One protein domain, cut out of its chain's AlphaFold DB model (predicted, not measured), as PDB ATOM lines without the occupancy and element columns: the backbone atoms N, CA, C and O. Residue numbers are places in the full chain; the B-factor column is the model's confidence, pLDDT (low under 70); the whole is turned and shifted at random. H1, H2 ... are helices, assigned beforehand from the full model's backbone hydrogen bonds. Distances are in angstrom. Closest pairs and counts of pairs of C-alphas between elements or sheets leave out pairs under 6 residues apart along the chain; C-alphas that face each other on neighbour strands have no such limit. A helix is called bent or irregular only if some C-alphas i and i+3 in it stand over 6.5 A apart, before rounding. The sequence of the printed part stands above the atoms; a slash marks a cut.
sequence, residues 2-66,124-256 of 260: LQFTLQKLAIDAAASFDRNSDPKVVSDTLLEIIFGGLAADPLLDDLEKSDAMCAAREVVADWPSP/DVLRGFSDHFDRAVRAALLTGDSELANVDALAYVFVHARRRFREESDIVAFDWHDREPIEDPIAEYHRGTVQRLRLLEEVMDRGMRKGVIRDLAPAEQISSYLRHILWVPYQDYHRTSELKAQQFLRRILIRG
ATOM      1  N   LEU A   2     221.165 225.487 245.441       87.31
ATOM      2  CA  LEU A   2     220.636 226.792 244.989       87.31
ATOM      3  C   LEU A   2     221.452 227.434 243.853       87.31
ATOM      4  O   LEU A   2     220.894 227.777 242.820       87.31
ATOM      5  N   GLN A   3     222.778 227.516 244.001       87.50
ATOM      6  CA  GLN A   3     223.659 228.007 242.931       87.50
ATOM      7  C   GLN A   3     223.500 227.201 241.630       87.50
ATOM      8  O   GLN A   3     223.483 227.775 240.548       87.50
ATOM      9  N   PHE A   4     223.350 225.878 241.742       86.75
ATOM     10  CA  PHE A   4     223.132 224.995 240.598       86.75
ATOM     11  C   PHE A   4     221.773 225.257 239.936       86.75
ATOM     12  O   PHE A   4     221.717 225.333 238.714       86.75
ATOM     13  N   THR A   5     220.711 225.469 240.722       86.56
ATOM     14  CA  THR A   5     219.394 225.885 240.223       86.56
ATOM     15  C   THR A   5     219.502 227.165 239.410       86.56
ATOM     16  O   THR A   5     219.097 227.184 238.255       86.56
ATOM     17  N   LEU A   6     220.085 228.218 239.990       87.56
ATOM     18  CA  LEU A   6     220.194 229.525 239.341       87.56
ATOM     19  C   LEU A   6     221.029 229.450 238.060       87.56
ATOM     20  O   LEU A   6     220.649 230.020 237.044       87.56
ATOM     21  N   GLN A   7     222.133 228.698 238.084       86.62
ATOM     22  CA  GLN A   7     222.960 228.485 236.900       86.62
ATOM     23  C   GLN A   7     222.193 227.749 235.795       86.62
ATOM     24  O   GLN A   7     222.294 228.136 234.636       86.62
ATOM     25  N   LYS A   8     221.441 226.695 236.135       84.94
ATOM     26  CA  LYS A   8     220.667 225.926 235.153       84.94
ATOM     27  C   LYS A   8     219.533 226.744 234.555       84.94
ATOM     28  O   LYS A   8     219.475 226.868 233.341       84.94
ATOM     29  N   LEU A   9     218.738 227.407 235.392       83.75
ATOM     30  CA  LEU A   9     217.670 228.288 234.921       83.75
ATOM     31  C   LEU A   9     218.197 229.408 234.016       83.75
ATOM     32  O   LEU A   9     217.559 229.727 233.024       83.75
ATOM     33  N   ALA A  10     219.375 229.969 234.308       80.19
ATOM     34  CA  ALA A  10     219.989 230.984 233.454       80.19
ATOM     35  C   ALA A  10     220.438 230.437 232.087       80.19
ATOM     36  O   ALA A  10     220.301 231.130 231.082       80.19
ATOM     37  N   ILE A  11     220.975 229.211 232.041       77.94
ATOM     38  CA  ILE A  11     221.384 228.557 230.788       77.94
ATOM     39  C   ILE A  11     220.155 228.211 229.942       77.94
ATOM     40  O   ILE A  11     220.156 228.437 228.734       77.94
ATOM     41  N   ASP A  12     219.107 227.702 230.585       71.75
ATOM     42  CA  ASP A  12     217.942 227.148 229.901       71.75
ATOM     43  C   ASP A  12     216.916 228.237 229.519       71.75
ATOM     44  O   ASP A  12     216.069 228.006 228.654       71.75
ATOM     45  N   ALA A  13     217.011 229.445 230.097       66.38
ATOM     46  CA  ALA A  13     216.042 230.533 229.927       66.38
ATOM     47  C   ALA A  13     215.744 230.894 228.463       66.38
ATOM     48  O   ALA A  13     214.587 231.102 228.104       66.38
ATOM     49  N   ALA A  14     216.764 230.933 227.602       59.12
ATOM     50  CA  ALA A  14     216.606 231.336 226.202       59.12
ATOM     51  C   ALA A  14     215.802 230.334 225.350       59.12
ATOM     52  O   ALA A  14     215.292 230.707 224.297       59.12
ATOM     53  N   ALA A  15     215.703 229.076 225.789       58.53
ATOM     54  CA  ALA A  15     214.986 228.003 225.096       58.53
ATOM     55  C   ALA A  15     213.619 227.674 225.725       58.53
ATOM     56  O   ALA A  15     212.868 226.862 225.195       58.53
ATOM     57  N   SER A  16     213.329 228.276 226.877       61.19
ATOM     58  CA  SER A  16     212.309 227.818 227.823       61.19
ATOM     59  C   SER A  16     211.092 228.740 227.911       61.19
ATOM     60  O   SER A  16     209.985 228.302 228.222       61.19
ATOM     61  N   PHE A  17     211.283 230.030 227.636       70.38
ATOM     62  CA  PHE A  17     210.244 231.043 227.792       70.38
ATOM     63  C   PHE A  17     209.794 231.589 226.439       70.38
ATOM     64  O   PHE A  17     210.582 231.653 225.495       70.38
ATOM     65  N   ASP A  18     208.520 231.986 226.358       69.12
ATOM     66  CA  ASP A  18     207.971 232.645 225.172       69.12
ATOM     67  C   ASP A  18     208.861 233.837 224.796       69.12
ATOM     68  O   ASP A  18     209.182 234.677 225.640       69.12
ATOM     69  N   ARG A  19     209.235 233.922 223.515       67.31
ATOM     70  CA  ARG A  19     210.051 235.011 222.963       67.31
ATOM     71  C   ARG A  19     209.426 236.390 223.181       67.31
ATOM     72  O   ARG A  19     210.148 237.381 223.130       67.31
ATOM     73  N   ASN A  20     208.115 236.455 223.414       73.12
ATOM     74  CA  ASN A  20     207.401 237.695 223.711       73.12
ATOM     75  C   ASN A  20     207.399 238.071 225.204       73.12
ATOM     76  O   ASN A  20     206.964 239.169 225.546       73.12
ATOM     77  N   SER A  21     207.859 237.191 226.101       78.62
ATOM     78  CA  SER A  21     207.943 237.493 227.535       78.62
ATOM     79  C   SER A  21     209.087 238.466 227.827       78.62
ATOM     80  O   SER A  21     210.194 238.295 227.323       78.62
ATOM     81  N   ASP A  22     208.850 239.456 228.694       86.19
ATOM     82  CA  ASP A  22     209.912 240.346 229.181       86.19
ATOM     83  C   ASP A  22     210.888 239.548 230.074       86.19
ATOM     84  O   ASP A  22     210.485 239.072 231.143       86.19
ATOM     85  N   PRO A  23     212.177 239.418 229.694       85.50
ATOM     86  CA  PRO A  23     213.159 238.656 230.465       85.50
ATOM     87  C   PRO A  23     213.307 239.130 231.913       85.50
ATOM     88  O   PRO A  23     213.594 238.322 232.799       85.50
ATOM     89  N   LYS A  24     213.103 240.429 232.175       87.19
ATOM     90  CA  LYS A  24     213.169 240.977 233.529       87.19
ATOM     91  C   LYS A  24     212.012 240.459 234.378       87.19
ATOM     92  O   LYS A  24     212.243 240.017 235.497       87.19
ATOM     93  N   VAL A  25     210.791 240.463 233.839       88.62
ATOM     94  CA  VAL A  25     209.592 239.968 234.541       88.62
ATOM     95  C   VAL A  25     209.711 238.474 234.838       88.62
ATOM     96  O   VAL A  25     209.434 238.046 235.959       88.62
ATOM     97  N   VAL A  26     210.187 237.691 233.864       88.19
ATOM     98  CA  VAL A  26     210.449 236.254 234.040       88.19
ATOM     99  C   VAL A  26     211.452 236.029 235.174       88.19
ATOM    100  O   VAL A  26     211.195 235.250 236.092       88.19
ATOM    101  N   SER A  27     212.588 236.735 235.133       89.25
ATOM    102  CA  SER A  27     213.639 236.624 236.146       89.25
ATOM    103  C   SER A  27     213.134 237.019 237.533       89.25
ATOM    104  O   SER A  27     213.330 236.265 238.484       89.25
ATOM    105  N   ASP A  28     212.470 238.167 237.660       91.81
ATOM    106  CA  ASP A  28     211.951 238.660 238.940       91.81
ATOM    107  C   ASP A  28     210.944 237.667 239.543       91.81
ATOM    108  O   ASP A  28     211.029 237.342 240.726       91.81
ATOM    109  N   THR A  29     210.056 237.095 238.723       92.50
ATOM    110  CA  THR A  29     209.056 236.116 239.182       92.50
ATOM    111  C   THR A  29     209.701 234.796 239.614       92.50
ATOM    112  O   THR A  29     209.360 234.255 240.665       92.50
ATOM    113  N   LEU A  30     210.667 234.274 238.848       92.00
ATOM    114  CA  LEU A  30     211.420 233.071 239.229       92.00
ATOM    115  C   LEU A  30     212.176 233.272 240.545       92.00
ATOM    116  O   LEU A  30     212.198 232.372 241.386       92.00
ATOM    117  N   LEU A  31     212.785 234.445 240.731       93.00
ATOM    118  CA  LEU A  31     213.460 234.799 241.976       93.00
ATOM    119  C   LEU A  31     212.462 234.893 243.131       93.00
ATOM    120  O   LEU A  31     212.736 234.335 244.189       93.00
ATOM    121  N   GLU A  32     211.296 235.507 242.931       94.50
ATOM    122  CA  GLU A  32     210.235 235.534 243.942       94.50
ATOM    123  C   GLU A  32     209.785 234.125 244.333       94.50
ATOM    124  O   GLU A  32     209.669 233.850 245.524       94.50
ATOM    125  N   ILE A  33     209.605 233.207 243.378       93.88
ATOM    126  CA  ILE A  33     209.282 231.805 243.680       93.88
ATOM    127  C   ILE A  33     210.411 231.170 244.500       93.88
ATOM    128  O   ILE A  33     210.160 230.666 245.585       93.88
ATOM    129  N   ILE A  34     211.663 231.224 244.032       93.31
ATOM    130  CA  ILE A  34     212.794 230.525 244.670       93.31
ATOM    131  C   ILE A  34     213.126 231.089 246.058       93.31
ATOM    132  O   ILE A  34     213.475 230.338 246.974       93.31
ATOM    133  N   PHE A  35     213.085 232.412 246.212       93.88
ATOM    134  CA  PHE A  35     213.498 233.093 247.435       93.88
ATOM    135  C   PHE A  35     212.344 233.345 248.398       93.88
ATOM    136  O   PHE A  35     212.575 233.260 249.599       93.88
ATOM    137  N   GLY A  36     211.132 233.603 247.907       92.44
ATOM    138  CA  GLY A  36     209.954 233.886 248.731       92.44
ATOM    139  C   GLY A  36     208.914 232.763 248.803       92.44
ATOM    140  O   GLY A  36     207.979 232.884 249.586       92.44
ATOM    141  N   GLY A  37     209.039 231.697 248.004       94.19
ATOM    142  CA  GLY A  37     208.133 230.542 248.020       94.19
ATOM    143  C   GLY A  37     206.763 230.806 247.397       94.19
ATOM    144  O   GLY A  37     206.438 231.908 246.982       94.19
ATOM    145  N   LEU A  38     205.912 229.797 247.309       94.88
ATOM    146  CA  LEU A  38     204.540 229.940 246.820       94.88
ATOM    147  C   LEU A  38     203.538 230.129 247.953       94.88
ATOM    148  O   LEU A  38     202.460 230.651 247.696       94.88
ATOM    149  N   ALA A  39     203.850 229.706 249.177       94.12
ATOM    150  CA  ALA A  39     202.913 229.775 250.289       94.12
ATOM    151  C   ALA A  39     202.619 231.228 250.682       94.12
ATOM    152  O   ALA A  39     203.533 232.038 250.846       94.12
ATOM    153  N   ALA A  40     201.338 231.556 250.846       90.56
ATOM    154  CA  ALA A  40     200.916 232.859 251.352       90.56
ATOM    155  C   ALA A  40     201.004 232.967 252.889       90.56
ATOM    156  O   ALA A  40     201.193 234.071 253.399       90.56
ATOM    157  N   ASP A  41     200.911 231.841 253.613       79.62
ATOM    158  CA  ASP A  41     200.984 231.760 255.080       79.62
ATOM    159  C   ASP A  41     202.063 230.738 255.525       79.62
ATOM    160  O   ASP A  41     202.168 229.661 254.925       79.62
ATOM    161  N   PRO A  42     202.891 231.048 256.544       66.50
ATOM    162  CA  PRO A  42     203.921 230.149 257.076       66.50
ATOM    163  C   PRO A  42     203.423 228.854 257.757       66.50
ATOM    164  O   PRO A  42     204.237 227.943 257.962       66.50
ATOM    165  N   LEU A  43     202.135 228.712 258.098       61.34
ATOM    166  CA  LEU A  43     201.591 227.454 258.636       61.34
ATOM    167  C   LEU A  43     201.185 226.499 257.513       61.34
ATOM    168  O   LEU A  43     200.087 226.554 256.970       61.34
ATOM    169  N   LEU A  44     202.091 225.580 257.193       66.06
ATOM    170  CA  LEU A  44     201.813 224.475 256.285       66.06
ATOM    171  C   LEU A  44     201.606 223.222 257.113       66.06
ATOM    172  O   LEU A  44     202.478 222.869 257.915       66.06
ATOM    173  N   ASP A  45     200.474 222.561 256.888       67.94
ATOM    174  CA  ASP A  45     200.228 221.201 257.350       67.94
ATOM    175  C   ASP A  45     201.400 220.281 256.982       67.94
ATOM    176  O   ASP A  45     202.244 220.602 256.138       67.94
ATOM    177  N   ASP A  46     201.468 219.116 257.624       86.06
ATOM    178  CA  ASP A  46     202.510 218.126 257.359       86.06
ATOM    179  C   ASP A  46     202.393 217.584 255.918       86.06
ATOM    180  O   ASP A  46     201.765 216.554 255.665       86.06
ATOM    181  N   LEU A  47     203.006 218.293 254.960       90.12
ATOM    182  CA  LEU A  47     202.958 217.988 253.525       90.12
ATOM    183  C   LEU A  47     203.451 216.564 253.232       90.12
ATOM    184  O   LEU A  47     202.993 215.938 252.277       90.12
ATOM    185  N   GLU A  48     204.332 216.013 254.078       89.69
ATOM    186  CA  GLU A  48     204.832 214.640 253.942       89.69
ATOM    187  C   GLU A  48     203.768 213.571 254.162       89.69
ATOM    188  O   GLU A  48     203.949 212.445 253.681       89.69
ATOM    189  N   LYS A  49     202.705 213.909 254.893       91.31
ATOM    190  CA  LYS A  49     201.584 213.025 255.222       91.31
ATOM    191  C   LYS A  49     200.297 213.393 254.489       91.31
ATOM    192  O   LYS A  49     199.274 212.775 254.751       91.31
ATOM    193  N   SER A  50     200.345 214.379 253.597       94.31
ATOM    194  CA  SER A  50     199.187 214.771 252.797       94.31
ATOM    195  C   SER A  50     198.696 213.632 251.899       94.31
ATOM    196  O   SER A  50     199.491 212.826 251.405       94.31
ATOM    197  N   ASP A  51     197.395 213.622 251.612       96.12
ATOM    198  CA  ASP A  51     196.778 212.655 250.698       96.12
ATOM    199  C   ASP A  51     197.403 212.702 249.295       96.12
ATOM    200  O   ASP A  51     197.646 211.660 248.684       96.12
ATOM    201  N   ALA A  52     197.769 213.900 248.820       96.62
ATOM    202  CA  ALA A  52     198.497 214.100 247.566       96.62
ATOM    203  C   ALA A  52     199.837 213.348 247.549       96.62
ATOM    204  O   ALA A  52     200.166 212.649 246.587       96.62
ATOM    205  N   MET A  53     200.615 213.475 248.630       96.75
ATOM    206  CA  MET A  53     201.913 212.820 248.770       96.75
ATOM    207  C   MET A  53     201.766 211.300 248.881       96.75
ATOM    208  O   MET A  53     202.551 210.564 248.282       96.75
ATOM    209  N   CYS A  54     200.766 210.818 249.621       96.81
ATOM    210  CA  CYS A  54     200.464 209.391 249.729       96.81
ATOM    211  C   CYS A  54     200.106 208.790 248.361       96.81
ATOM    212  O   CYS A  54     200.731 207.811 247.953       96.81
ATOM    213  N   ALA A  55     199.193 209.422 247.619       97.88
ATOM    214  CA  ALA A  55     198.792 208.976 246.287       97.88
ATOM    215  C   ALA A  55     199.962 208.995 245.288       97.88
ATOM    216  O   ALA A  55     200.161 208.045 244.530       97.88
ATOM    217  N   ALA A  56     200.788 210.048 245.309       97.69
ATOM    218  CA  ALA A  56     201.979 210.125 244.469       97.69
ATOM    219  C   ALA A  56     202.980 209.000 244.785       97.69
ATOM    220  O   ALA A  56     203.489 208.355 243.868       97.69
ATOM    221  N   ARG A  57     203.246 208.731 246.070       97.25
ATOM    222  CA  ARG A  57     204.146 207.651 246.512       97.25
ATOM    223  C   ARG A  57     203.660 206.276 246.088       97.25
ATOM    224  O   ARG A  57     204.477 205.473 245.649       97.25
ATOM    225  N   GLU A  58     202.362 206.015 246.209       97.31
ATOM    226  CA  GLU A  58     201.761 204.745 245.799       97.31
ATOM    227  C   GLU A  58     202.001 204.480 244.307       97.31
ATOM    228  O   GLU A  58     202.517 203.427 243.940       97.31
ATOM    229  N   VAL A  59     201.731 205.469 243.449       97.50
ATOM    230  CA  VAL A  59     201.951 205.327 242.002       97.50
ATOM    231  C   VAL A  59     203.439 205.229 241.653       97.50
ATOM    232  O   VAL A  59     203.815 204.427 240.802       97.50
ATOM    233  N   VAL A  60     204.299 206.023 242.297       96.50
ATOM    234  CA  VAL A  60     205.753 205.993 242.057       96.50
ATOM    235  C   VAL A  60     206.369 204.656 242.481       96.50
ATOM    236  O   VAL A  60     207.303 204.187 241.830       96.50
ATOM    237  N   ALA A  61     205.848 204.021 243.534       94.75
ATOM    238  CA  ALA A  61     206.295 202.704 243.983       94.75
ATOM    239  C   ALA A  61     205.958 201.574 242.989       94.75
ATOM    240  O   ALA A  61     206.680 200.581 242.952       94.75
ATOM    241  N   ASP A  62     204.901 201.742 242.186       93.50
ATOM    242  CA  ASP A  62     204.454 200.807 241.137       93.50
ATOM    243  C   ASP A  62     205.199 200.986 239.805       93.50
ATOM    244  O   ASP A  62     205.077 200.173 238.888       93.50
ATOM    245  N   TRP A  63     205.990 202.050 239.646       93.94
ATOM    246  CA  TRP A  63     206.804 202.174 238.444       93.94
ATOM    247  C   TRP A  63     207.732 200.946 238.330       93.94
ATOM    248  O   TRP A  63     208.265 200.548 239.359       93.94
ATOM    249  N   PRO A  64     208.042 200.430 237.112       86.19
ATOM    250  CA  PRO A  64     208.919 199.252 236.866       86.19
ATOM    251  C   PRO A  64     210.313 199.223 237.580       86.19
ATOM    252  O   PRO A  64     210.603 199.933 238.530       86.19
ATOM    253  N   SER A  65     211.293 198.446 237.146       72.50
ATOM    254  CA  SER A  65     212.706 198.721 237.490       72.50
ATOM    255  C   SER A  65     213.464 198.987 236.196       72.50
ATOM    256  O   SER A  65     213.067 198.437 235.169       72.50
ATOM    257  N   PRO A  66     214.543 199.799 236.172       60.38
ATOM    258  CA  PRO A  66     215.359 199.958 234.964       60.38
ATOM    259  C   PRO A  66     215.890 198.624 234.406       60.38
ATOM    260  O   PRO A  66     216.327 198.570 233.263       60.38
ATOM    261  N   ASP A 124     207.622 204.567 220.873       88.56
ATOM    262  CA  ASP A 124     207.615 203.407 221.759       88.56
ATOM    263  C   ASP A 124     208.544 203.548 222.967       88.56
ATOM    264  O   ASP A 124     208.195 203.122 224.072       88.56
ATOM    265  N   VAL A 125     209.717 204.160 222.781       91.12
ATOM    266  CA  VAL A 125     210.643 204.467 223.878       91.12
ATOM    267  C   VAL A 125     209.975 205.388 224.901       91.12
ATOM    268  O   VAL A 125     210.132 205.162 226.102       91.12
ATOM    269  N   LEU A 126     209.221 206.391 224.443       90.94
ATOM    270  CA  LEU A 126     208.614 207.403 225.307       90.94
ATOM    271  C   LEU A 126     207.234 207.021 225.848       90.94
ATOM    272  O   LEU A 126     206.857 207.536 226.902       90.94
ATOM    273  N   ARG A 127     206.478 206.138 225.184       88.00
ATOM    274  CA  ARG A 127     205.096 205.796 225.570       88.00
ATOM    275  C   ARG A 127     205.019 205.256 226.992       88.00
ATOM    276  O   ARG A 127     204.323 205.817 227.829       88.00
ATOM    277  N   GLY A 128     205.831 204.240 227.292       85.50
ATOM    278  CA  GLY A 128     205.864 203.642 228.625       85.50
ATOM    279  C   GLY A 128     206.233 204.657 229.709       85.50
ATOM    280  O   GLY A 128     205.602 204.684 230.758       85.50
ATOM    281  N   PHE A 129     207.215 205.525 229.462       90.12
ATOM    282  CA  PHE A 129     207.545 206.614 230.386       90.12
ATOM    283  C   PHE A 129     206.365 207.582 230.575       90.12
ATOM    284  O   PHE A 129     206.004 207.884 231.712       90.12
ATOM    285  N   SER A 130     205.750 208.022 229.475       91.25
ATOM    286  CA  SER A 130     204.644 208.986 229.478       91.25
ATOM    287  C   SER A 130     203.462 208.482 230.296       91.25
ATOM    288  O   SER A 130     202.993 209.209 231.162       91.25
ATOM    289  N   ASP A 131     203.053 207.225 230.107       92.19
ATOM    290  CA  ASP A 131     201.918 206.629 230.820       92.19
ATOM    291  C   ASP A 131     202.145 206.591 232.340       92.19
ATOM    292  O   ASP A 131     201.279 206.983 233.130       92.19
ATOM    293  N   HIS A 132     203.331 206.146 232.774       95.00
ATOM    294  CA  HIS A 132     203.694 206.107 234.195       95.00
ATOM    295  C   HIS A 132     203.781 207.509 234.800       95.00
ATOM    296  O   HIS A 132     203.328 207.731 235.929       95.00
ATOM    297  N   PHE A 133     204.355 208.452 234.053       94.88
ATOM    298  CA  PHE A 133     204.509 209.831 234.487       94.88
ATOM    299  C   PHE A 133     203.158 210.550 234.578       94.88
ATOM    300  O   PHE A 133     202.880 211.201 235.582       94.88
ATOM    301  N   ASP A 134     202.274 210.365 233.595       95.50
ATOM    302  CA  ASP A 134     200.927 210.938 233.576       95.50
ATOM    303  C   ASP A 134     200.067 210.444 234.733       95.50
ATOM    304  O   ASP A 134     199.398 211.248 235.390       95.50
ATOM    305  N   ARG A 135     200.114 209.140 235.033       96.88
ATOM    306  CA  ARG A 135     199.441 208.574 236.212       96.88
ATOM    307  C   ARG A 135     199.911 209.250 237.499       96.88
ATOM    308  O   ARG A 135     199.079 209.640 238.315       96.88
ATOM    309  N   ALA A 136     201.222 209.421 237.669       97.81
ATOM    310  CA  ALA A 136     201.789 210.002 238.882       97.81
ATOM    311  C   ALA A 136     201.487 211.502 239.014       97.81
ATOM    312  O   ALA A 136     201.113 211.954 240.093       97.81
ATOM    313  N   VAL A 137     201.576 212.269 237.920       97.69
ATOM    314  CA  VAL A 137     201.203 213.694 237.903       97.69
ATOM    315  C   VAL A 137     199.725 213.867 238.241       97.69
ATOM    316  O   VAL A 137     199.379 214.714 239.062       97.69
ATOM    317  N   ARG A 138     198.841 213.042 237.666       97.94
ATOM    318  CA  ARG A 138     197.409 213.062 238.002       97.94
ATOM    319  C   ARG A 138     197.170 212.716 239.466       97.94
ATOM    320  O   ARG A 138     196.430 213.437 240.120       97.94
ATOM    321  N   ALA A 139     197.814 211.676 239.994       97.94
ATOM    322  CA  ALA A 139     197.702 211.320 241.408       97.94
ATOM    323  C   ALA A 139     198.138 212.477 242.321       97.94
ATOM    324  O   ALA A 139     197.413 212.815 243.253       97.94
ATOM    325  N   ALA A 140     199.259 213.128 242.001       97.88
ATOM    326  CA  ALA A 140     199.792 214.253 242.762       97.88
ATOM    327  C   ALA A 140     198.926 215.519 242.689       97.88
ATOM    328  O   ALA A 140     198.848 216.241 243.676       97.88
ATOM    329  N   LEU A 141     198.293 215.819 241.546       97.56
ATOM    330  CA  LEU A 141     197.562 217.079 241.326       97.56
ATOM    331  C   LEU A 141     196.042 216.986 241.524       97.56
ATOM    332  O   LEU A 141     195.392 218.016 241.696       97.56
ATOM    333  N   LEU A 142     195.471 215.781 241.468       95.81
ATOM    334  CA  LEU A 142     194.023 215.553 241.575       95.81
ATOM    335  C   LEU A 142     193.600 214.908 242.901       95.81
ATOM    336  O   LEU A 142     192.405 214.810 243.164       95.81
ATOM    337  N   THR A 143     194.558 214.497 243.732       88.06
ATOM    338  CA  THR A 143     194.320 213.967 245.082       88.06
ATOM    339  C   THR A 143     194.910 214.949 246.079       88.06
ATOM    340  O   THR A 143     196.059 215.339 245.905       88.06
ATOM    341  N   GLY A 144     194.173 215.371 247.103       77.69
ATOM    342  CA  GLY A 144     194.737 216.193 248.174       77.69
ATOM    343  C   GLY A 144     193.813 217.274 248.713       77.69
ATOM    344  O   GLY A 144     192.923 217.766 248.024       77.69
ATOM    345  N   ASP A 145     194.105 217.670 249.949       80.62
ATOM    346  CA  ASP A 145     193.325 218.653 250.704       80.62
ATOM    347  C   ASP A 145     193.808 220.102 250.504       80.62
ATOM    348  O   ASP A 145     193.121 221.046 250.892       80.62
ATOM    349  N   SER A 146     194.989 220.297 249.898       90.25
ATOM    350  CA  SER A 146     195.633 221.607 249.729       90.25
ATOM    351  C   SER A 146     196.443 221.697 248.438       90.25
ATOM    352  O   SER A 146     197.274 220.834 248.155       90.25
ATOM    353  N   GLU A 147     196.291 222.800 247.703       94.62
ATOM    354  CA  GLU A 147     197.023 223.060 246.461       94.62
ATOM    355  C   GLU A 147     198.551 223.094 246.654       94.62
ATOM    356  O   GLU A 147     199.300 222.679 245.771       94.62
ATOM    357  N   LEU A 148     199.040 223.510 247.828       93.94
ATOM    358  CA  LEU A 148     200.473 223.454 248.143       93.94
ATOM    359  C   LEU A 148     200.961 222.018 248.364       93.94
ATOM    360  O   LEU A 148     202.089 221.693 247.989       93.94
ATOM    361  N   ALA A 149     200.115 221.147 248.920       94.81
ATOM    362  CA  ALA A 149     200.412 219.721 249.018       94.81
ATOM    363  C   ALA A 149     200.458 219.063 247.633       94.81
ATOM    364  O   ALA A 149     201.341 218.244 247.382       94.81
ATOM    365  N   ASN A 150     199.586 219.477 246.708       96.56
ATOM    366  CA  ASN A 150     199.646 219.039 245.313       96.56
ATOM    367  C   ASN A 150     200.968 219.445 244.638       96.56
ATOM    368  O   ASN A 150     201.594 218.621 243.973       96.56
ATOM    369  N   VAL A 151     201.433 220.687 244.834       95.88
ATOM    370  CA  VAL A 151     202.721 221.156 244.283       95.88
ATOM    371  C   VAL A 151     203.908 220.406 244.901       95.88
ATOM    372  O   VAL A 151     204.831 220.020 244.183       95.88
ATOM    373  N   ASP A 152     203.887 220.144 246.210       95.44
ATOM    374  CA  ASP A 152     204.933 219.359 246.876       95.44
ATOM    375  C   ASP A 152     204.963 217.898 246.392       95.44
ATOM    376  O   ASP A 152     206.030 217.361 246.082       95.44
ATOM    377  N   ALA A 153     203.797 217.261 246.258       97.31
ATOM    378  CA  ALA A 153     203.670 215.923 245.687       97.31
ATOM    379  C   ALA A 153     204.114 215.884 244.216       97.31
ATOM    380  O   ALA A 153     204.771 214.934 243.793       97.31
ATOM    381  N   LEU A 154     203.835 216.934 243.440       97.38
ATOM    382  CA  LEU A 154     204.334 217.048 242.073       97.38
ATOM    383  C   LEU A 154     205.867 217.104 242.053       97.38
ATOM    384  O   LEU A 154     206.489 216.390 241.267       97.38
ATOM    385  N   ALA A 155     206.489 217.883 242.944       95.50
ATOM    386  CA  ALA A 155     207.945 217.915 243.073       95.50
ATOM    387  C   ALA A 155     208.534 216.525 243.351       95.50
ATOM    388  O   ALA A 155     209.532 216.145 242.732       95.50
ATOM    389  N   TYR A 156     207.853 215.734 244.188       95.81
ATOM    390  CA  TYR A 156     208.244 214.356 244.479       95.81
ATOM    391  C   TYR A 156     208.230 213.507 243.203       95.81
ATOM    392  O   TYR A 156     209.228 212.858 242.878       95.81
ATOM    393  N   VAL A 157     207.144 213.575 242.427       96.62
ATOM    394  CA  VAL A 157     207.023 212.856 241.151       96.62
ATOM    395  C   VAL A 157     208.165 213.212 240.199       96.62
ATOM    396  O   VAL A 157     208.770 212.308 239.631       96.62
ATOM    397  N   PHE A 158     208.517 214.491 240.052       94.06
ATOM    398  CA  PHE A 158     209.603 214.923 239.162       94.06
ATOM    399  C   PHE A 158     210.982 214.404 239.586       94.06
ATOM    400  O   PHE A 158     211.730 213.878 238.756       94.06
ATOM    401  N   VAL A 159     211.301 214.502 240.878       92.62
ATOM    402  CA  VAL A 159     212.569 214.008 241.438       92.62
ATOM    403  C   VAL A 159     212.738 212.514 241.172       92.62
ATOM    404  O   VAL A 159     213.794 212.071 240.708       92.62
ATOM    405  N   HIS A 160     211.689 211.736 241.437       93.00
ATOM    406  CA  HIS A 160     211.717 210.296 241.230       93.00
ATOM    407  C   HIS A 160     211.688 209.935 239.742       93.00
ATOM    408  O   HIS A 160     212.423 209.040 239.322       93.00
ATOM    409  N   ALA A 161     210.909 210.650 238.918       92.19
ATOM    410  CA  ALA A 161     210.821 210.407 237.480       92.19
ATOM    411  C   ALA A 161     212.188 210.545 236.822       92.19
ATOM    412  O   ALA A 161     212.597 209.657 236.077       92.19
ATOM    413  N   ARG A 162     212.947 211.599 237.155       88.25
ATOM    414  CA  ARG A 162     214.261 211.776 236.541       88.25
ATOM    415  C   ARG A 162     215.262 210.698 236.946       88.25
ATOM    416  O   ARG A 162     216.092 210.293 236.134       88.25
ATOM    417  N   ARG A 163     215.204 210.198 238.180       87.56
ATOM    418  CA  ARG A 163     216.062 209.073 238.565       87.56
ATOM    419  C   ARG A 163     215.650 207.791 237.848       87.56
ATOM    420  O   ARG A 163     216.509 207.001 237.456       87.56
ATOM    421  N   ARG A 164     214.344 207.582 237.710       89.75
ATOM    422  CA  ARG A 164     213.770 206.319 237.267       89.75
ATOM    423  C   ARG A 164     213.754 206.135 235.752       89.75
ATOM    424  O   ARG A 164     213.985 205.024 235.281       89.75
ATOM    425  N   PHE A 165     213.530 207.225 235.031       91.12
ATOM    426  CA  PHE A 165     213.418 207.315 233.578       91.12
ATOM    427  C   PHE A 165     214.468 208.291 233.042       91.12
ATOM    428  O   PHE A 165     214.159 209.253 232.338       91.12
ATOM    429  N   ARG A 166     215.724 208.116 233.475       89.00
ATOM    430  CA  ARG A 166     216.811 209.059 233.182       89.00
ATOM    431  C   ARG A 166     217.041 209.218 231.683       89.00
ATOM    432  O   ARG A 166     217.158 210.341 231.212       89.00
ATOM    433  N   GLU A 167     217.082 208.107 230.951       90.88
ATOM    434  CA  GLU A 167     217.342 208.105 229.508       90.88
ATOM    435  C   GLU A 167     216.200 208.783 228.748       90.88
ATOM    436  O   GLU A 167     216.449 209.638 227.906       90.88
ATOM    437  N   GLU A 168     214.949 208.476 229.092       91.44
ATOM    438  CA  GLU A 168     213.769 209.116 228.510       91.44
ATOM    439  C   GLU A 168     213.716 210.611 228.843       91.44
ATOM    440  O   GLU A 168     213.435 211.425 227.967       91.44
ATOM    441  N   SER A 169     214.060 210.982 230.081       87.88
ATOM    442  CA  SER A 169     214.155 212.381 230.518       87.88
ATOM    443  C   SER A 169     215.239 213.147 229.758       87.88
ATOM    444  O   SER A 169     215.051 214.322 229.456       87.88
ATOM    445  N   ASP A 170     216.371 212.506 229.457       86.12
ATOM    446  CA  ASP A 170     217.443 213.099 228.655       86.12
ATOM    447  C   ASP A 170     216.986 213.302 227.204       86.12
ATOM    448  O   ASP A 170     217.155 214.393 226.663       86.12
ATOM    449  N   ILE A 171     216.329 212.303 226.602       87.75
ATOM    450  CA  ILE A 171     215.793 212.381 225.231       87.75
ATOM    451  C   ILE A 171     214.897 213.611 225.059       87.75
ATOM    452  O   ILE A 171     215.123 214.423 224.162       87.75
ATOM    453  N   VAL A 172     213.906 213.777 225.935       82.94
ATOM    454  CA  VAL A 172     212.923 214.864 225.812       82.94
ATOM    455  C   VAL A 172     213.469 216.227 226.245       82.94
ATOM    456  O   VAL A 172     212.943 217.249 225.814       82.94
ATOM    457  N   ALA A 173     214.527 216.270 227.063       74.62
ATOM    458  CA  ALA A 173     215.205 217.516 227.416       74.62
ATOM    459  C   ALA A 173     216.033 218.075 226.244       74.62
ATOM    460  O   ALA A 173     216.083 219.290 226.056       74.62
ATOM    461  N   PHE A 174     216.663 217.212 225.436       61.28
ATOM    462  CA  PHE A 174     217.429 217.640 224.259       61.28
ATOM    463  C   PHE A 174     216.533 218.144 223.115       61.28
ATOM    464  O   PHE A 174     216.904 219.105 222.437       61.28
ATOM    465  N   ASP A 175     215.360 217.533 222.920       56.91
ATOM    466  CA  ASP A 175     214.480 217.784 221.764       56.91
ATOM    467  C   ASP A 175     213.415 218.876 221.995       56.91
ATOM    468  O   ASP A 175     212.689 219.232 221.076       56.91
ATOM    469  N   TRP A 176     213.347 219.481 223.192       55.06
ATOM    470  CA  TRP A 176     212.382 220.547 223.532       55.06
ATOM    471  C   TRP A 176     212.597 221.876 222.765       55.06
ATOM    472  O   TRP A 176     211.880 222.853 222.971       55.06
ATOM    473  N   HIS A 177     213.582 221.946 221.867       52.66
ATOM    474  CA  HIS A 177     213.914 223.169 221.142       52.66
ATOM    475  C   HIS A 177     213.050 223.341 219.888       52.66
ATOM    476  O   HIS A 177     213.467 222.966 218.795       52.66
ATOM    477  N   ASP A 178     211.878 223.949 220.081       44.03
ATOM    478  CA  ASP A 178     211.186 224.907 219.200       44.03
ATOM    479  C   ASP A 178     211.556 224.849 217.700       44.03
ATOM    480  O   ASP A 178     212.053 225.802 217.086       44.03
ATOM    481  N   ARG A 179     211.331 223.686 217.097       47.22
ATOM    482  CA  ARG A 179     211.314 223.487 215.652       47.22
ATOM    483  C   ARG A 179     210.072 222.683 215.376       47.22
ATOM    484  O   ARG A 179     210.033 221.539 215.791       47.22
ATOM    485  N   GLU A 180     209.090 223.259 214.696       44.47
ATOM    486  CA  GLU A 180     208.039 222.467 214.059       44.47
ATOM    487  C   GLU A 180     208.694 221.646 212.941       44.47
ATOM    488  O   GLU A 180     209.101 222.228 211.926       44.47
ATOM    489  N   PRO A 181     208.835 220.313 213.051       50.75
ATOM    490  CA  PRO A 181     208.947 219.512 211.856       50.75
ATOM    491  C   PRO A 181     207.518 219.282 211.339       50.75
ATOM    492  O   PRO A 181     206.550 219.223 212.093       50.75
ATOM    493  N   ILE A 182     207.371 219.116 210.028       50.84
ATOM    494  CA  ILE A 182     206.082 218.762 209.407       50.84
ATOM    495  C   ILE A 182     205.576 217.391 209.936       50.84
ATOM    496  O   ILE A 182     204.384 217.104 209.873       50.84
ATOM    497  N   GLU A 183     206.469 216.590 210.536       60.81
ATOM    498  CA  GLU A 183     206.193 215.359 211.281       60.81
ATOM    499  C   GLU A 183     206.893 215.418 212.648       60.81
ATOM    500  O   GLU A 183     208.114 215.302 212.735       60.81
ATOM    501  N   ASP A 184     206.129 215.633 213.720       71.25
ATOM    502  CA  ASP A 184     206.624 215.613 215.098       71.25
ATOM    503  C   ASP A 184     206.609 214.166 215.641       71.25
ATOM    504  O   ASP A 184     205.535 213.639 215.964       71.25
ATOM    505  N   PRO A 185     207.774 213.494 215.760       71.94
ATOM    506  CA  PRO A 185     207.848 212.099 216.195       71.94
ATOM    507  C   PRO A 185     207.493 211.908 217.676       71.94
ATOM    508  O   PRO A 185     207.366 210.773 218.139       71.94
ATOM    509  N   ILE A 186     207.319 213.001 218.424       78.94
ATOM    510  CA  ILE A 186     206.978 213.018 219.846       78.94
ATOM    511  C   ILE A 186     205.673 213.784 220.119       78.94
ATOM    512  O   ILE A 186     205.395 214.157 221.261       78.94
ATOM    513  N   ALA A 187     204.801 213.921 219.113       81.19
ATOM    514  CA  ALA A 187     203.520 214.627 219.225       81.19
ATOM    515  C   ALA A 187     202.626 214.116 220.368       81.19
ATOM    516  O   ALA A 187     201.934 214.891 221.034       81.19
ATOM    517  N   GLU A 188     202.631 212.805 220.626       83.31
ATOM    518  CA  GLU A 188     201.901 212.209 221.751       83.31
ATOM    519  C   GLU A 188     202.466 212.673 223.103       83.31
ATOM    520  O   GLU A 188     201.711 213.127 223.969       83.31
ATOM    521  N   TYR A 189     203.793 212.661 223.253       86.12
ATOM    522  CA  TYR A 189     204.476 213.155 224.447       86.12
ATOM    523  C   TYR A 189     204.218 214.655 224.674       86.12
ATOM    524  O   TYR A 189     203.948 215.086 225.804       86.12
ATOM    525  N   HIS A 190     204.254 215.461 223.608       84.38
ATOM    526  CA  HIS A 190     203.934 216.887 223.675       84.38
ATOM    527  C   HIS A 190     202.483 217.130 224.083       84.38
ATOM    528  O   HIS A 190     202.230 217.945 224.974       84.38
ATOM    529  N   ARG A 191     201.529 216.377 223.524       86.06
ATOM    530  CA  ARG A 191     200.119 216.458 223.923       86.06
ATOM    531  C   ARG A 191     199.936 216.135 225.405       86.06
ATOM    532  O   ARG A 191     199.247 216.883 226.098       86.06
ATOM    533  N   GLY A 192     200.583 215.079 225.901       90.00
ATOM    534  CA  GLY A 192     200.602 214.759 227.331       90.00
ATOM    535  C   GLY A 192     201.190 215.903 228.161       90.00
ATOM    536  O   GLY A 192     200.630 216.294 229.180       90.00
ATOM    537  N   THR A 193     202.266 216.531 227.684       88.38
ATOM    538  CA  THR A 193     202.896 217.672 228.365       88.38
ATOM    539  C   THR A 193     201.958 218.869 228.492       88.38
ATOM    540  O   THR A 193     201.857 219.444 229.576       88.38
ATOM    541  N   VAL A 194     201.237 219.215 227.424       89.00
ATOM    542  CA  VAL A 194     200.225 220.282 227.451       89.00
ATOM    543  C   VAL A 194     199.115 219.953 228.450       89.00
ATOM    544  O   VAL A 194     198.705 220.819 229.219       89.00
ATOM    545  N   GLN A 195     198.649 218.702 228.496       92.56
ATOM    546  CA  GLN A 195     197.627 218.281 229.462       92.56
ATOM    547  C   GLN A 195     198.121 218.378 230.911       92.56
ATOM    548  O   GLN A 195     197.407 218.906 231.758       92.56
ATOM    549  N   ARG A 196     199.345 217.919 231.195       94.56
ATOM    550  CA  ARG A 196     199.967 218.033 232.525       94.56
ATOM    551  C   ARG A 196     200.104 219.491 232.964       94.56
ATOM    552  O   ARG A 196     199.834 219.799 234.121       94.56
ATOM    553  N   LEU A 197     200.488 220.381 232.047       92.56
ATOM    554  CA  LEU A 197     200.623 221.808 232.342       92.56
ATOM    555  C   LEU A 197     199.272 222.452 232.676       92.56
ATOM    556  O   LEU A 197     199.200 223.200 233.643       92.56
ATOM    557  N   ARG A 198     198.201 222.095 231.954       96.00
ATOM    558  CA  ARG A 198     196.836 222.552 232.270       96.00
ATOM    559  C   ARG A 198     196.374 222.103 233.656       96.00
ATOM    560  O   ARG A 198     195.799 222.894 234.389       96.00
ATOM    561  N   LEU A 199     196.665 220.859 234.052       97.50
ATOM    562  CA  LEU A 199     196.340 220.384 235.404       97.50
ATOM    563  C   LEU A 199     197.062 221.195 236.487       97.50
ATOM    564  O   LEU A 199     196.468 221.511 237.517       97.50
ATOM    565  N   LEU A 200     198.336 221.531 236.260       97.31
ATOM    566  CA  LEU A 200     199.090 222.385 237.175       97.31
ATOM    567  C   LEU A 200     198.497 223.798 237.219       97.31
ATOM    568  O   LEU A 200     198.285 224.317 238.309       97.31
ATOM    569  N   GLU A 201     198.158 224.377 236.068       97.25
ATOM    570  CA  GLU A 201     197.510 225.689 235.973       97.25
ATOM    571  C   GLU A 201     196.211 225.750 236.776       97.25
ATOM    572  O   GLU A 201     196.018 226.677 237.560       97.25
ATOM    573  N   GLU A 202     195.361 224.731 236.667       97.81
ATOM    574  CA  GLU A 202     194.129 224.646 237.448       97.81
ATOM    575  C   GLU A 202     194.387 224.585 238.965       97.81
ATOM    576  O   GLU A 202     193.621 225.157 239.744       97.81
ATOM    577  N   VAL A 203     195.446 223.895 239.406       97.50
ATOM    578  CA  VAL A 203     195.865 223.862 240.820       97.50
ATOM    579  C   VAL A 203     196.370 225.235 241.261       97.50
ATOM    580  O   VAL A 203     195.957 225.721 242.315       97.50
ATOM    581  N   MET A 204     197.210 225.886 240.455       97.44
ATOM    582  CA  MET A 204     197.742 227.215 240.763       97.44
ATOM    583  C   MET A 204     196.623 228.253 240.860       97.44
ATOM    584  O   MET A 204     196.527 228.948 241.870       97.44
ATOM    585  N   ASP A 205     195.724 228.298 239.877       97.81
ATOM    586  CA  ASP A 205     194.581 229.212 239.855       97.81
ATOM    587  C   ASP A 205     193.660 229.010 241.073       97.81
ATOM    588  O   ASP A 205     193.295 229.972 241.754       97.81
ATOM    589  N   ARG A 206     193.328 227.756 241.419       96.69
ATOM    590  CA  ARG A 206     192.546 227.464 242.634       96.69
ATOM    591  C   ARG A 206     193.254 227.939 243.900       96.69
ATOM    592  O   ARG A 206     192.608 228.556 244.747       96.69
ATOM    593  N   GLY A 207     194.551 227.667 244.030       95.38
ATOM    594  CA  GLY A 207     195.328 228.031 245.212       95.38
ATOM    595  C   GLY A 207     195.468 229.545 245.375       95.38
ATOM    596  O   GLY A 207     195.342 230.054 246.489       95.38
ATOM    597  N   MET A 208     195.651 230.272 244.270       96.12
ATOM    598  CA  MET A 208     195.705 231.737 244.252       96.12
ATOM    599  C   MET A 208     194.349 232.343 244.630       96.12
ATOM    600  O   MET A 208     194.280 233.202 245.505       96.12
ATOM    601  N   ARG A 209     193.244 231.833 244.069       95.81
ATOM    602  CA  ARG A 209     191.884 232.288 244.422       95.81
ATOM    603  C   ARG A 209     191.513 232.021 245.880       95.81
ATOM    604  O   ARG A 209     190.789 232.812 246.476       95.81
ATOM    605  N   LYS A 210     191.991 230.913 246.453       94.12
ATOM    606  CA  LYS A 210     191.833 230.599 247.883       94.12
ATOM    607  C   LYS A 210     192.765 231.416 248.784       94.12
ATOM    608  O   LYS A 210     192.600 231.376 249.999       94.12
ATOM    609  N   GLY A 211     193.742 232.121 248.212       93.56
ATOM    610  CA  GLY A 211     194.751 232.875 248.953       93.56
ATOM    611  C   GLY A 211     195.776 232.003 249.678       93.56
ATOM    612  O   GLY A 211     196.469 232.510 250.549       93.56
ATOM    613  N   VAL A 212     195.880 230.708 249.350       92.75
ATOM    614  CA  VAL A 212     196.897 229.804 249.925       92.75
ATOM    615  C   VAL A 212     198.208 229.854 249.140       92.75
ATOM    616  O   VAL A 212     199.281 229.658 249.709       92.75
ATOM    617  N   ILE A 213     198.132 230.171 247.844       95.00
ATOM    618  CA  ILE A 213     199.280 230.428 246.971       95.00
ATOM    619  C   ILE A 213     199.374 231.936 246.707       95.00
ATOM    620  O   ILE A 213     198.363 232.581 246.435       95.00
ATOM    621  N   ARG A 214     200.586 232.501 246.771       94.94
ATOM    622  CA  ARG A 214     200.859 233.913 246.467       94.94
ATOM    623  C   ARG A 214     200.505 234.240 245.013       94.94
ATOM    624  O   ARG A 214     200.899 233.522 244.095       94.94
ATOM    625  N   ASP A 215     199.839 235.371 244.809       94.94
ATOM    626  CA  ASP A 215     199.531 235.910 243.483       94.94
ATOM    627  C   ASP A 215     200.732 236.699 242.931       94.94
ATOM    628  O   ASP A 215     200.867 237.901 243.158       94.94
ATOM    629  N   LEU A 216     201.679 235.984 242.310       93.19
ATOM    630  CA  LEU A 216     202.932 236.558 241.791       93.19
ATOM    631  C   LEU A 216     202.855 236.931 240.302       93.19
ATOM    632  O   LEU A 216     203.562 237.828 239.854       93.19
ATOM    633  N   ALA A 217     202.040 236.201 239.543       93.56
ATOM    634  CA  ALA A 217     201.838 236.299 238.100       93.56
ATOM    635  C   ALA A 217     200.613 235.436 237.717       93.56
ATOM    636  O   ALA A 217     200.186 234.614 238.530       93.56
ATOM    637  N   PRO A 218     200.063 235.542 236.492       94.56
ATOM    638  CA  PRO A 218     198.989 234.657 236.042       94.56
ATOM    639  C   PRO A 218     199.331 233.167 236.214       94.56
ATOM    640  O   PRO A 218     200.472 232.756 235.991       94.56
ATOM    641  N   ALA A 219     198.332 232.347 236.563       95.31
ATOM    642  CA  ALA A 219     198.512 230.924 236.867       95.31
ATOM    643  C   ALA A 219     199.222 230.141 235.747       95.31
ATOM    644  O   ALA A 219     200.073 229.297 236.033       95.31
ATOM    645  N   GLU A 220     198.933 230.460 234.481       91.19
ATOM    646  CA  GLU A 220     199.607 229.900 233.302       91.19
ATOM    647  C   GLU A 220     201.128 230.141 233.349       91.19
ATOM    648  O   GLU A 220     201.930 229.212 233.202       91.19
ATOM    649  N   GLN A 221     201.536 231.384 233.624       89.88
ATOM    650  CA  GLN A 221     202.944 231.778 233.681       89.88
ATOM    651  C   GLN A 221     203.653 231.109 234.855       89.88
ATOM    652  O   GLN A 221     204.712 230.510 234.666       89.88
ATOM    653  N   ILE A 222     203.047 231.132 236.050       92.12
ATOM    654  CA  ILE A 222     203.621 230.456 237.221       92.12
ATOM    655  C   ILE A 222     203.770 228.956 236.948       92.12
ATOM    656  O   ILE A 222     204.814 228.386 237.249       92.12
ATOM    657  N   SER A 223     202.777 228.311 236.338       92.75
ATOM    658  CA  SER A 223     202.824 226.877 236.027       92.75
ATOM    659  C   SER A 223     203.945 226.539 235.051       92.75
ATOM    660  O   SER A 223     204.668 225.558 235.249       92.75
ATOM    661  N   SER A 224     204.144 227.381 234.034       88.81
ATOM    662  CA  SER A 224     205.295 227.276 233.140       88.81
ATOM    663  C   SER A 224     206.602 227.406 233.926       88.81
ATOM    664  O   SER A 224     207.460 226.530 233.846       88.81
ATOM    665  N   TYR A 225     206.755 228.429 234.767       90.12
ATOM    666  CA  TYR A 225     207.968 228.653 235.562       90.12
ATOM    667  C   TYR A 225     208.257 227.519 236.553       90.12
ATOM    668  O   TYR A 225     209.397 227.064 236.661       90.12
ATOM    669  N   LEU A 226     207.231 226.998 237.226       91.94
ATOM    670  CA  LEU A 226     207.354 225.848 238.119       91.94
ATOM    671  C   LEU A 226     207.812 224.612 237.372       91.94
ATOM    672  O   LEU A 226     208.727 223.935 237.834       91.94
ATOM    673  N   ARG A 227     207.236 224.343 236.200       88.81
ATOM    674  CA  ARG A 227     207.709 223.255 235.351       88.81
ATOM    675  C   ARG A 227     209.203 223.414 235.054       88.81
ATOM    676  O   ARG A 227     209.936 222.446 235.216       88.81
ATOM    677  N   HIS A 228     209.677 224.607 234.701       86.75
ATOM    678  CA  HIS A 228     211.106 224.833 234.450       86.75
ATOM    679  C   HIS A 228     211.981 224.523 235.670       86.75
ATOM    680  O   HIS A 228     212.997 223.848 235.530       86.75
ATOM    681  N   ILE A 229     211.567 224.941 236.870       90.94
ATOM    682  CA  ILE A 229     212.277 224.614 238.117       90.94
ATOM    683  C   ILE A 229     212.288 223.097 238.352       90.94
ATOM    684  O   ILE A 229     213.338 222.521 238.623       90.94
ATOM    685  N   LEU A 230     211.138 222.435 238.211       91.00
ATOM    686  CA  LEU A 230     210.970 220.997 238.445       91.00
ATOM    687  C   LEU A 230     211.777 220.117 237.478       91.00
ATOM    688  O   LEU A 230     212.175 219.013 237.843       91.00
ATOM    689  N   TRP A 231     212.035 220.604 236.264       86.56
ATOM    690  CA  TRP A 231     212.831 219.912 235.246       86.56
ATOM    691  C   TRP A 231     214.347 220.026 235.453       86.56
ATOM    692  O   TRP A 231     215.102 219.275 234.829       86.56
ATOM    693  N   VAL A 232     214.819 220.920 236.329       86.69
ATOM    694  CA  VAL A 232     216.254 221.038 236.621       86.69
ATOM    695  C   VAL A 232     216.772 219.698 237.166       86.69
ATOM    696  O   VAL A 232     216.203 219.145 238.109       86.69
ATOM    697  N   PRO A 233     217.882 219.155 236.631       83.38
ATOM    698  CA  PRO A 233     218.344 217.817 236.978       83.38
ATOM    699  C   PRO A 233     219.096 217.790 238.324       83.38
ATOM    700  O   PRO A 233     220.303 217.564 238.383       83.38
ATOM    701  N   TYR A 234     218.391 218.027 239.430       82.44
ATOM    702  CA  TYR A 234     218.963 218.148 240.777       82.44
ATOM    703  C   TYR A 234     219.740 216.920 241.252       82.44
ATOM    704  O   TYR A 234     220.736 217.051 241.959       82.44
ATOM    705  N   GLN A 235     219.308 215.730 240.857       74.00
ATOM    706  CA  GLN A 235     219.986 214.467 241.159       74.00
ATOM    707  C   GLN A 235     221.347 214.324 240.453       74.00
ATOM    708  O   GLN A 235     222.203 213.580 240.935       74.00
ATOM    709  N   ASP A 236     221.591 215.081 239.376       76.75
ATOM    710  CA  ASP A 236     222.888 215.101 238.685       76.75
ATOM    711  C   ASP A 236     223.912 215.962 239.460       76.75
ATOM    712  O   ASP A 236     225.123 215.849 239.260       76.75
ATOM    713  N   TYR A 237     223.451 216.778 240.416       75.94
ATOM    714  CA  TYR A 237     224.304 217.533 241.330       75.94
ATOM    715  C   TYR A 237     224.786 216.646 242.498       75.94
ATOM    716  O   TYR A 237     224.009 216.265 243.373       75.94
ATOM    717  N   HIS A 238     226.090 216.338 242.542       62.09
ATOM    718  CA  HIS A 238     226.823 215.777 243.699       62.09
ATOM    719  C   HIS A 238     226.141 214.631 244.485       62.09
ATOM    720  O   HIS A 238     226.048 214.694 245.711       62.09
ATOM    721  N   ARG A 239     225.701 213.548 243.820       64.88
ATOM    722  CA  ARG A 239     225.069 212.377 244.484       64.88
ATOM    723  C   ARG A 239     223.936 212.778 245.449       64.88
ATOM    724  O   ARG A 239     223.773 212.181 246.517       64.88
ATOM    725  N   THR A 240     223.171 213.809 245.103       79.94
ATOM    726  CA  THR A 240     222.007 214.213 245.892       79.94
ATOM    727  C   THR A 240     220.977 213.083 245.841       79.94
ATOM    728  O   THR A 240     220.532 212.686 244.770       79.94
ATOM    729  N   SER A 241     220.627 212.522 247.000       87.69
ATOM    730  CA  SER A 241     219.546 211.532 247.108       87.69
ATOM    731  C   SER A 241     218.201 212.161 246.740       87.69
ATOM    732  O   SER A 241     218.013 213.342 247.035       87.69
ATOM    733  N   GLU A 242     217.240 211.372 246.253       88.62
ATOM    734  CA  GLU A 242     215.864 211.834 245.987       88.62
ATOM    735  C   GLU A 242     215.263 212.576 247.186       88.62
ATOM    736  O   GLU A 242     214.737 213.669 247.024       88.62
ATOM    737  N   LEU A 243     215.467 212.072 248.410       89.19
ATOM    738  CA  LEU A 243     215.001 212.743 249.628       89.19
ATOM    739  C   LEU A 243     215.543 214.175 249.765       89.19
ATOM    740  O   LEU A 243     214.785 215.109 249.996       89.19
ATOM    741  N   LYS A 244     216.857 214.364 249.601       90.44
ATOM    742  CA  LYS A 244     217.492 215.692 249.657       90.44
ATOM    743  C   LYS A 244     217.026 216.604 248.521       90.44
ATOM    744  O   LYS A 244     216.851 217.796 248.752       90.44
ATOM    745  N   ALA A 245     216.834 216.060 247.318       91.62
ATOM    746  CA  ALA A 245     216.323 216.828 246.186       91.62
ATOM    747  C   ALA A 245     214.882 217.290 246.438       91.62
ATOM    748  O   ALA A 245     214.580 218.464 246.246       91.62
ATOM    749  N   GLN A 246     214.045 216.402 246.977       91.19
ATOM    750  CA  GLN A 246     212.676 216.713 247.359       91.19
ATOM    751  C   GLN A 246     212.607 217.747 248.480       91.19
ATOM    752  O   GLN A 246     211.877 218.723 248.372       91.19
ATOM    753  N   GLN A 247     213.394 217.583 249.545       91.25
ATOM    754  CA  GLN A 247     213.452 218.555 250.643       91.25
ATOM    755  C   GLN A 247     213.910 219.933 250.161       91.25
ATOM    756  O   GLN A 247     213.387 220.955 250.605       91.25
ATOM    757  N   PHE A 248     214.876 219.970 249.240       92.56
ATOM    758  CA  PHE A 248     215.318 221.208 248.614       92.56
ATOM    759  C   PHE A 248     214.206 221.844 247.772       92.56
ATOM    760  O   PHE A 248     213.940 223.031 247.946       92.56
ATOM    761  N   LEU A 249     213.535 221.070 246.913       93.06
ATOM    762  CA  LEU A 249     212.435 221.569 246.087       93.06
ATOM    763  C   LEU A 249     211.269 222.067 246.931       93.06
ATOM    764  O   LEU A 249     210.827 223.193 246.732       93.06
ATOM    765  N   ARG A 250     210.840 221.296 247.934       92.56
ATOM    766  CA  ARG A 250     209.835 221.731 248.907       92.56
ATOM    767  C   ARG A 250     210.219 223.060 249.536       92.56
ATOM    768  O   ARG A 250     209.390 223.960 249.622       92.56
ATOM    769  N   ARG A 251     211.476 223.200 249.971       91.50
ATOM    770  CA  ARG A 251     211.941 224.446 250.579       91.50
ATOM    771  C   ARG A 251     211.785 225.614 249.611       91.50
ATOM    772  O   ARG A 251     211.124 226.576 249.974       91.50
ATOM    773  N   ILE A 252     212.344 225.524 248.403       92.38
ATOM    774  CA  ILE A 252     212.339 226.657 247.465       92.38
ATOM    775  C   ILE A 252     210.965 226.948 246.882       92.38
ATOM    776  O   ILE A 252     210.638 228.106 246.700       92.38
ATOM    777  N   LEU A 253     210.164 225.922 246.596       93.38
ATOM    778  CA  LEU A 253     208.865 226.103 245.965       93.38
ATOM    779  C   LEU A 253     207.825 226.540 246.977       93.38
ATOM    780  O   LEU A 253     206.996 227.372 246.656       93.38
ATOM    781  N   ILE A 254     207.843 225.994 248.190       93.00
ATOM    782  CA  ILE A 254     206.758 226.234 249.134       93.00
ATOM    783  C   ILE A 254     207.072 227.425 250.041       93.00
ATOM    784  O   ILE A 254     206.290 228.367 250.074       93.00
ATOM    785  N   ARG A 255     208.213 227.420 250.744       89.69
ATOM    786  CA  ARG A 255     208.564 228.471 251.725       89.69
ATOM    787  C   ARG A 255     209.496 229.551 251.185       89.69
ATOM    788  O   ARG A 255     209.529 230.650 251.720       89.69
ATOM    789  N   GLY A 256     210.263 229.233 250.150       90.75
ATOM    790  CA  GLY A 256     211.373 230.059 249.702       90.75
ATOM    791  C   GLY A 256     212.627 229.885 250.564       90.75
ATOM    792  O   GLY A 256     212.667 229.141 251.548       90.75
TER     793      GLY A 256
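Overview. This is residues 2 to 66 and 124 to 256 of the 260 residues of the protein "TetR family transcriptional regulator" of Rhodococcus ruber BKS 20-38 (UniProt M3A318). Four helices, H3, H4, H5 and H7, make an up-and-down bundle, each running against the one before it in the chain, with the hairpin of H4 and H5 between H3 and H7. H9 packs along H5, H8 crosses H7 and reaches H5 with residues 230 to 231, and H1 and H2 lie beyond H8, while residues 179 to 185 stick out. The printed part has 198 residues with nine named helices, H1 to H9 in chain order, and no named strand: the class is all helix. It is compact, with a radius of gyration of the C-alphas of 16.0 A, and rounded, spanning 47 by 41 by 34 A.

Arrangement. H1, residues 2 to 16, and H2, residues 23 to 36, are near each other. H3, residues 51 to 61, touches residues 135 to 142 of H4, residues 124 to 142, with Ala 56 and Ala 140 the closest C-alphas at 5.0 A; they run opposite ways at a shallow tilt of 21 degrees. H5, residues 147 to 164, is the hub, touching five helices. With H4 it forms a helical hairpin, Leu 141 and Asn 150 having the closest C-alphas, 4.9 A. With H3 it runs the same way at a shallow tilt of 12 degrees, the C-alphas of Met 53 and Ala 153 being closest at 4.7 A. H6, residues 166 to 175, and H4 only just touch, with 3 pairs of C-alphas within 8 A; the closest are Leu 126 and Glu 168, 6.3 A. H7, residues 187 to 209, touches H4, closest at the C-alphas of Ser 130 and Tyr 189, 6.5 A, and is apart from H3. H8, residues 219 to 231, touches H7 at a steep tilt of 60 degrees, the C-alphas of Asp 205 and Ala 219 being closest at 5.2 A. Its residues 228 to 229 touch H1, with the C-alphas of Leu 9 and Ile 229 closest at 7.3 A. H9, residues 242 to 255, touches H5, closest at the C-alphas of Tyr 156 and Gln 246, 5.8 A. H9 and H2 touch only at their ends, where the C-alphas of Ile 34 and Ile 252 are closest at 4.8 A. Every O i to N i+4 pair is within hydrogen-bond range in H2, H3, H5, H6, H7, H8 and H9; H1 has 9 of 11 and H4 has 13 of 15.

Along the chain. H1 begins at C-alpha 2, (220.636, 226.792, 244.989), and is irregular: C-alphas 11 and 14 are 7.2 A apart. H4, 26.9 A long, is only just irregular, with C-alphas 125 and 128 6.8 A apart. H5 is 25.4 A long. H7, the longest at 32.9 A, begins at C-alpha 187, (203.520, 214.627, 219.225). H9 ends at C-alpha 255, (208.564, 228.471, 251.725).

Size, cuts and confidence. The two C-alphas farthest apart, those of Leu 43 and Ile 182, are 50.2 A apart. Residues 67 to 123 are cut out, and C-alphas 66 and 124 stand 15.7 A apart across the cut. The links H2 to H3 and H6 to H7 are long. The mean pLDDT of the printed part is 86.7, and 23 residues are under 70, among them 174 to 183.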